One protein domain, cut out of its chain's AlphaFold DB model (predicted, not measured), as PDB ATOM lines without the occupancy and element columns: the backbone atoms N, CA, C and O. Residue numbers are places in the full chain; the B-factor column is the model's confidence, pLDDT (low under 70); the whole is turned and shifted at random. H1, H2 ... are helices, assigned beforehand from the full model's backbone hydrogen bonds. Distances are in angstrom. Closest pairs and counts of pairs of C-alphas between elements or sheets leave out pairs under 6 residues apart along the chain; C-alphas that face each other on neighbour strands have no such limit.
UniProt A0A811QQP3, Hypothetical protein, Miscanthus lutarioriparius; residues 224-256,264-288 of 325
ATOM      1  N   ILE A 224      22.467 -44.888  20.744       81.56
ATOM      2  CA  ILE A 224      23.099 -43.892  19.872       81.56
ATOM      3  C   ILE A 224      24.617 -43.911  20.063       81.56
ATOM      4  O   ILE A 224      25.356 -44.015  19.080       81.56
ATOM      5  N   ASP A 225      25.096 -43.914  21.309       79.69
ATOM      6  CA  ASP A 225      26.530 -43.980  21.611       79.69
ATOM      7  C   ASP A 225      27.134 -45.297  21.099       79.69
ATOM      8  O   ASP A 225      28.193 -45.307  20.469       79.69
ATOM      9  N   PHE A 226      26.425 -46.421  21.268       79.69
ATOM     10  CA  PHE A 226      26.839 -47.719  20.730       79.69
ATOM     11  C   PHE A 226      26.937 -47.703  19.193       79.69
ATOM     12  O   PHE A 226      27.859 -48.294  18.617       79.69
ATOM     13  N   PHE A 227      26.011 -47.019  18.510       82.19
ATOM     14  CA  PHE A 227      26.057 -46.851  17.055       82.19
ATOM     15  C   PHE A 227      27.287 -46.052  16.622       82.19
ATOM     16  O   PHE A 227      28.021 -46.496  15.731       82.19
ATOM     17  N   GLY A 228      27.557 -44.935  17.302       79.19
ATOM     18  CA  GLY A 228      28.755 -44.129  17.083       79.19
ATOM     19  C   GLY A 228      30.022 -44.963  17.218       79.19
ATOM     20  O   GLY A 228      30.865 -44.978  16.322       79.19
ATOM     21  N   GLU A 229      30.140 -45.751  18.279       72.81
ATOM     22  CA  GLU A 229      31.315 -46.590  18.496       72.81
ATOM     23  C   GLU A 229      31.506 -47.693  17.453       72.81
ATOM     24  O   GLU A 229      32.644 -48.001  17.077       72.81
ATOM     25  N   CYS A 230      30.409 -48.294  16.990       69.88
ATOM     26  CA  CYS A 230      30.461 -49.354  15.991       69.88
ATOM     27  C   CYS A 230      30.840 -48.836  14.606       69.88
ATOM     28  O   CYS A 230      31.562 -49.528  13.897       69.88
ATOM     29  N   MET A 231      30.361 -47.649  14.228       69.38
ATOM     30  CA  MET A 231      30.346 -47.223  12.826       69.38
ATOM     31  C   MET A 231      31.234 -46.006  12.521       69.38
ATOM     32  O   MET A 231      31.565 -45.780  11.357       69.38
ATOM     33  N   SER A 232      31.666 -45.244  13.535       63.03
ATOM     34  CA  SER A 232      32.568 -44.087  13.364       63.03
ATOM     35  C   SER A 232      34.033 -44.387  13.722       63.03
ATOM     36  O   SER A 232      34.938 -43.618  13.379       63.03
ATOM     37  N   SER A 233      34.300 -45.527  14.378       59.47
ATOM     38  CA  SER A 233      35.658 -45.901  14.785       59.47
ATOM     39  C   SER A 233      36.576 -46.126  13.572       59.47
ATOM     40  O   SER A 233      36.224 -46.891  12.666       59.47
ATOM     41  N   PRO A 234      37.806 -45.569  13.572       56.25
ATOM     42  CA  PRO A 234      38.794 -45.814  12.519       56.25
ATOM     43  C   PRO A 234      39.144 -47.296  12.344       56.25
ATOM     44  O   PRO A 234      39.564 -47.705  11.266       56.25
ATOM     45  N   GLN A 235      38.991 -48.102  13.401       58.81
ATOM     46  CA  GLN A 235      39.329 -49.525  13.380       58.81
ATOM     47  C   GLN A 235      38.189 -50.415  12.856       58.81
ATOM     48  O   GLN A 235      38.471 -51.532  12.428       58.81
ATOM     49  N   ASN A 236      36.936 -49.937  12.850       54.56
ATOM     50  CA  ASN A 236      35.740 -50.752  12.586       54.56
ATOM     51  C   ASN A 236      34.844 -50.188  11.464       54.56
ATOM     52  O   ASN A 236      33.626 -50.179  11.579       54.56
ATOM     53  N   GLY A 237      35.426 -49.775  10.336       58.72
ATOM     54  CA  GLY A 237      34.637 -49.491   9.130       58.72
ATOM     55  C   GLY A 237      33.946 -48.126   9.129       58.72
ATOM     56  O   GLY A 237      32.755 -48.029   8.843       58.72
ATOM     57  N   ARG A 238      34.723 -47.066   9.382       67.44
ATOM     58  CA  ARG A 238      34.302 -45.674   9.191       67.44
ATOM     59  C   ARG A 238      33.854 -45.439   7.745       67.44
ATOM     60  O   ARG A 238      34.659 -45.520   6.820       67.44
ATOM     61  N   THR A 239      32.583 -45.096   7.558       76.56
ATOM     62  CA  THR A 239      32.034 -44.639   6.270       76.56
ATOM     63  C   THR A 239      31.448 -43.238   6.427       76.56
ATOM     64  O   THR A 239      31.035 -42.868   7.523       76.56
ATOM     65  N   LEU A 240      31.438 -42.435   5.356       77.56
ATOM     66  CA  LEU A 240      30.866 -41.078   5.400       77.56
ATOM     67  C   LEU A 240      29.381 -41.122   5.779       77.56
ATOM     68  O   LEU A 240      28.976 -40.463   6.729       77.56
ATOM     69  N   LEU A 241      28.632 -42.029   5.145       82.25
ATOM     70  CA  LEU A 241      27.225 -42.279   5.442       82.25
ATOM     71  C   LEU A 241      26.992 -42.642   6.918       82.25
ATOM     72  O   LEU A 241      26.055 -42.149   7.529       82.25
ATOM     73  N   ALA A 242      27.846 -43.473   7.524       80.00
ATOM     74  CA  ALA A 242      27.719 -43.806   8.943       80.00
ATOM     75  C   ALA A 242      27.906 -42.603   9.878       80.00
ATOM     76  O   ALA A 242      27.232 -42.541  10.905       80.00
ATOM     77  N   ASN A 243      28.796 -41.665   9.535       81.94
ATOM     78  CA  ASN A 243      28.997 -40.455  10.334       81.94
ATOM     79  C   ASN A 243      27.787 -39.523  10.209       81.94
ATOM     80  O   ASN A 243      27.290 -39.067  11.228       81.94
ATOM     81  N   GLU A 244      27.258 -39.334   8.996       83.88
ATOM     82  CA  GLU A 244      26.045 -38.535   8.763       83.88
ATOM     83  C   GLU A 244      24.846 -39.091   9.547       83.88
ATOM     84  O   GLU A 244      24.101 -38.345  10.177       83.88
ATOM     85  N   ILE A 245      24.680 -40.416   9.568       85.19
ATOM     86  CA  ILE A 245      23.614 -41.076  10.333       85.19
ATOM     87  C   ILE A 245      23.800 -40.865  11.837       85.19
ATOM     88  O   ILE A 245      22.829 -40.638  12.553       85.19
ATOM     89  N   TYR A 246      25.037 -40.954  12.324       84.81
ATOM     90  CA  TYR A 246      25.338 -40.724  13.732       84.81
ATOM     91  C   TYR A 246      25.072 -39.265  14.132       84.81
ATOM     92  O   TYR A 246      24.409 -39.026  15.137       84.81
ATOM     93  N   GLU A 247      25.501 -38.300  13.317       85.44
ATOM     94  CA  GLU A 247      25.225 -36.871  13.519       85.44
ATOM     95  C   GLU A 247      23.716 -36.588  13.549       85.44
ATOM     96  O   GLU A 247      23.246 -35.862  14.423       85.44
ATOM     97  N   GLN A 248      22.932 -37.231  12.676       85.81
ATOM     98  CA  GLN A 248      21.466 -37.148  12.706       85.81
ATOM     99  C   GLN A 248      20.865 -37.716  13.999       85.81
ATOM    100  O   GLN A 248      19.955 -37.111  14.563       85.81
ATOM    101  N   MET A 249      21.356 -38.860  14.485       87.00
ATOM    102  CA  MET A 249      20.873 -39.462  15.733       87.00
ATOM    103  C   MET A 249      21.185 -38.585  16.953       87.00
ATOM    104  O   MET A 249      20.337 -38.447  17.831       87.00
ATOM    105  N   VAL A 250      22.373 -37.971  17.001       83.19
ATOM    106  CA  VAL A 250      22.767 -37.039  18.071       83.19
ATOM    107  C   VAL A 250      21.915 -35.769  18.025       83.19
ATOM    108  O   VAL A 250      21.364 -35.373  19.048       83.19
ATOM    109  N   ALA A 251      21.707 -35.190  16.840       84.25
ATOM    110  CA  ALA A 251      20.860 -34.009  16.679       84.25
ATOM    111  C   ALA A 251      19.385 -34.272  17.044       84.25
ATOM    112  O   ALA A 251      18.716 -33.401  17.590       84.25
ATOM    113  N   GLU A 252      18.860 -35.471  16.766       82.25
ATOM    114  CA  GLU A 252      17.505 -35.872  17.176       82.25
ATOM    115  C   GLU A 252      17.406 -36.079  18.697       82.25
ATOM    116  O   GLU A 252      16.360 -35.804  19.279       82.25
ATOM    117  N   LYS A 253      18.485 -36.541  19.346       80.31
ATOM    118  CA  LYS A 253      18.575 -36.692  20.808       80.31
ATOM    119  C   LYS A 253      18.638 -35.343  21.529       80.31
ATOM    120  O   LYS A 253      18.101 -35.236  22.627       80.31
ATOM    121  N   GLU A 254      19.286 -34.345  20.932       75.25
ATOM    122  CA  GLU A 254      19.436 -32.986  21.482       75.25
ATOM    123  C   GLU A 254      18.265 -32.049  21.141       75.25
ATOM    124  O   GLU A 254      18.207 -30.925  21.637       75.25
ATOM    125  N   ARG A 255      17.317 -32.488  20.303       73.75
ATOM    126  CA  ARG A 255      16.130 -31.696  19.974       73.75
ATOM    127  C   ARG A 255      15.149 -31.701  21.149       73.75
ATOM    128  O   ARG A 255      14.578 -32.740  21.477       73.75
ATOM    129  N   GLU A 256      14.921 -30.528  21.733       57.25
ATOM    130  CA  GLU A 256      13.857 -30.298  22.716       57.25
ATOM    131  C   GLU A 256      12.481 -30.651  22.112       57.25
ATOM    132  O   GLU A 256      12.218 -30.293  20.955       57.25
ATOM    133  N   LYS A 264      11.365 -38.679  22.413       72.94
ATOM    134  CA  LYS A 264      11.664 -39.967  21.773       72.94
ATOM    135  C   LYS A 264      12.769 -40.680  22.545       72.94
ATOM    136  O   LYS A 264      13.837 -40.123  22.783       72.94
ATOM    137  N   SER A 265      12.547 -41.952  22.876       77.56
ATOM    138  CA  SER A 265      13.608 -42.774  23.454       77.56
ATOM    139  C   SER A 265      14.756 -42.958  22.457       77.56
ATOM    140  O   SER A 265      14.549 -43.045  21.245       77.56
ATOM    141  N   GLN A 266      15.981 -43.069  22.963       79.12
ATOM    142  CA  GLN A 266      17.191 -43.226  22.146       79.12
ATOM    143  C   GLN A 266      17.089 -44.431  21.192       79.12
ATOM    144  O   GLN A 266      17.394 -44.336  20.004       79.12
ATOM    145  N   SER A 267      16.531 -45.549  21.663       80.75
ATOM    146  CA  SER A 267      16.245 -46.735  20.843       80.75
ATOM    147  C   SER A 267      15.241 -46.465  19.717       80.75
ATOM    148  O   SER A 267      15.340 -47.062  18.644       80.75
ATOM    149  N   LYS A 268      14.277 -45.558  19.927       83.06
ATOM    150  CA  LYS A 268      13.314 -45.143  18.897       83.06
ATOM    151  C   LYS A 268      13.978 -44.274  17.832       83.06
ATOM    152  O   LYS A 268      13.751 -44.525  16.651       83.06
ATOM    153  N   ILE A 269      14.836 -43.339  18.245       84.81
ATOM    154  CA  ILE A 269      15.645 -42.499  17.350       84.81
ATOM    155  C   ILE A 269      16.502 -43.384  16.439       84.81
ATOM    156  O   ILE A 269      16.409 -43.298  15.213       84.81
ATOM    157  N   VAL A 270      17.248 -44.326  17.026       84.56
ATOM    158  CA  VAL A 270      18.091 -45.260  16.268       84.56
ATOM    159  C   VAL A 270      17.257 -46.118  15.315       84.56
ATOM    160  O   VAL A 270      17.631 -46.302  14.156       84.56
ATOM    161  N   ALA A 271      16.109 -46.634  15.766       84.62
ATOM    162  CA  ALA A 271      15.223 -47.431  14.921       84.62
ATOM    163  C   ALA A 271      14.704 -46.640  13.715       84.62
ATOM    164  O   ALA A 271      14.668 -47.176  12.604       84.62
ATOM    165  N   ASP A 272      14.302 -45.386  13.918       85.75
ATOM    166  CA  ASP A 272      13.729 -44.556  12.865       85.75
ATOM    167  C   ASP A 272      14.797 -44.148  11.842       85.75
ATOM    168  O   ASP A 272      14.591 -44.422  10.655       85.75
ATOM    169  N   CYS A 273      15.961 -43.654  12.279       85.88
ATOM    170  CA  CYS A 273      17.097 -43.334  11.402       85.88
ATOM    171  C   CYS A 273      17.549 -44.555  10.584       85.88
ATOM    172  O   CYS A 273      17.672 -44.488   9.361       85.88
ATOM    173  N   LEU A 274      17.719 -45.722  11.220       85.12
ATOM    174  CA  LEU A 274      18.135 -46.933  10.503       85.12
ATOM    175  C   LEU A 274      17.052 -47.467   9.559       85.12
ATOM    176  O   LEU A 274      17.378 -48.049   8.521       85.12
ATOM    177  N   SER A 275      15.771 -47.251   9.878       82.69
ATOM    178  CA  SER A 275      14.664 -47.679   9.019       82.69
ATOM    179  C   SER A 275      14.563 -46.891   7.712       82.69
ATOM    180  O   SER A 275      14.059 -47.446   6.732       82.69
ATOM    181  N   GLN A 276      15.076 -45.652   7.673       81.44
ATOM    182  CA  GLN A 276      15.146 -44.839   6.453       81.44
ATOM    183  C   GLN A 276      16.103 -45.454   5.422       81.44
ATOM    184  O   GLN A 276      15.823 -45.430   4.227       81.44
ATOM    185  N   ILE A 277      17.188 -46.081   5.882       81.50
ATOM    186  CA  ILE A 277      18.196 -46.711   5.014       81.50
ATOM    187  C   ILE A 277      17.811 -48.158   4.703       81.50
ATOM    188  O   ILE A 277      17.832 -48.604   3.554       81.50
ATOM    189  N   ARG A 278      17.476 -48.930   5.743       82.50
ATOM    190  CA  ARG A 278      17.124 -50.352   5.660       82.50
ATOM    191  C   ARG A 278      15.998 -50.650   6.644       82.50
ATOM    192  O   ARG A 278      16.226 -50.841   7.837       82.50
ATOM    193  N   ARG A 279      14.783 -50.826   6.117       74.38
ATOM    194  CA  ARG A 279      13.574 -51.187   6.891       74.38
ATOM    195  C   ARG A 279      13.733 -52.443   7.766       74.38
ATOM    196  O   ARG A 279      12.995 -52.605   8.730       74.38
ATOM    197  N   SER A 280      14.687 -53.318   7.442       77.75
ATOM    198  CA  SER A 280      14.977 -54.572   8.147       77.75
ATOM    199  C   SER A 280      16.268 -54.539   8.980       77.75
ATOM    200  O   SER A 280      16.868 -55.593   9.190       77.75
ATOM    201  N   SER A 281      16.744 -53.364   9.412       82.06
ATOM    202  CA  SER A 281      17.965 -53.261  10.222       82.06
ATOM    203  C   SER A 281      17.899 -54.152  11.473       82.06
ATOM    204  O   SER A 281      16.943 -54.095  12.247       82.06
ATOM    205  N   THR A 282      18.924 -54.984  11.673       81.94
ATOM    206  CA  THR A 282      19.052 -55.881  12.836       81.94
ATOM    207  C   THR A 282      19.922 -55.289  13.942       81.94
ATOM    208  O   THR A 282      20.239 -55.994  14.893       81.94
ATOM    209  N   PHE A 283      20.317 -54.018  13.830       81.75
ATOM    210  CA  PHE A 283      21.243 -53.371  14.759       81.75
ATOM    211  C   PHE A 283      20.754 -53.427  16.213       81.75
ATOM    212  O   PHE A 283      21.442 -54.004  17.045       81.75
ATOM    213  N   LEU A 284      19.539 -52.941  16.495       81.56
ATOM    214  CA  LEU A 284      18.954 -52.959  17.845       81.56
ATOM    215  C   LEU A 284      18.824 -54.387  18.427       81.56
ATOM    216  O   LEU A 284      19.353 -54.626  19.511       81.56
ATOM    217  N   PRO A 285      18.258 -55.380  17.701       79.94
ATOM    218  CA  PRO A 285      18.264 -56.772  18.155       79.94
ATOM    219  C   PRO A 285      19.658 -57.336  18.452       79.94
ATOM    220  O   PRO A 285      19.827 -58.077  19.416       79.94
ATOM    221  N   ASN A 286      20.658 -56.996  17.633       74.44
ATOM    222  CA  ASN A 286      22.022 -57.497  17.792       74.44
ATOM    223  C   ASN A 286      22.722 -56.930  19.037       74.44
ATOM    224  O   ASN A 286      23.654 -57.561  19.532       74.44
ATOM    225  N   ILE A 287      22.277 -55.775  19.540       73.31
ATOM    226  CA  ILE A 287      22.786 -55.158  20.775       73.31
ATOM    227  C   ILE A 287      21.909 -55.474  21.996       73.31
ATOM    228  O   ILE A 287      22.147 -54.944  23.073       73.31
ATOM    229  N   GLY A 288      20.910 -56.351  21.839       69.50
ATOM    230  CA  GLY A 288      20.010 -56.773  22.915       69.50
ATOM    231  C   GLY A 288      18.804 -55.857  23.144       69.50
ATOM    232  O   GLY A 288      18.019 -56.128  24.047       69.50
TER     233      GLY A 288
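What this domain is: This is residues 224 to 256 and 264 to 288 of the 325 residues of the protein "Hypothetical protein" of Miscanthus lutarioriparius (UniProt A0A811QQP3). A helical hairpin, H1 and the longer H2 side by side, is joined by H3, which packs aslant on both, the three centres making a triangle. After H3 a tight link folds back toward residues 267 to 271 of that helix and leads into the short H4, away from H2, and the printed part ends two residues past H4, at Gly 288. The printed part has 58 residues with four named helices, H1 to H4 in order along the chain, and no named strand; its class is all helix. It is compact, with a radius of gyration of the C-alphas of 10.9 A, and rounded, spanning 32 by 24 by 20 A.

How they stand to each other: H1, residues 224 to 231, touches H2, residues 240 to 253, as a helical hairpin at a shallow tilt of 5 degrees, opposite ways; their closest C-alphas, of Met 231 and Ala 242, are 5.8 A apart. H3, residues 266 to 277, touches H1 with residues 266 to 270 alone, at a steep tilt of 44 degrees, the same way; the closest C-alphas are those of Ile 224 and Val 270, 6.3 A. H3 also touches H2 at a steep tilt of 38 degrees, opposite ways, the C-alphas of Met 249 and Ile 269 being closest at 6.3 A. Of these three pairs 1 is at a shallow tilt, and the helix packing is mostly crossed, but only just. H4, residues 283 to 286, only just touches H3, with 3 pairs of C-alphas within 8 A, the closest those of Ala 271 and Leu 284 at 7.3 A; H3 does this with residues 267 to 271 alone. H4 is apart from H2, and only just apart from H1, at 8.4 A between closest C-alphas. In H1 and H2 every O i to N i+4 pair is within hydrogen-bond range, in H3 7 of 8; H4 is too short for such a pair.

Where its parts are: H1 begins at C-alpha 224, (23.099, -43.892, 19.872), and measures 10.6 A from first to last C-alpha. H2 measures 20.2 A and begins at C-alpha 240, (30.866, -41.078, 5.400). H3 measures 17.5 A. H4 measures 5.2 A and ends at C-alpha 286, (22.022, -57.497, 17.792).

The domain as a whole: The two C-alphas farthest apart, of Gln 235 and Glu 256, are 33.3 A from each other. Residues 257 to 263 are not printed; C-alphas 256 and 264 stand 10.0 A apart across this cut, in the link from H2 to H3. Of the links that are printed whole, H3 to H4 is tight, H1 to H2 is short, and none is long. The mean pLDDT of the printed part is 77.4; residues 230 to 238, of which 230 and 231 belong to H1, and residues 256 and 288 are under 70.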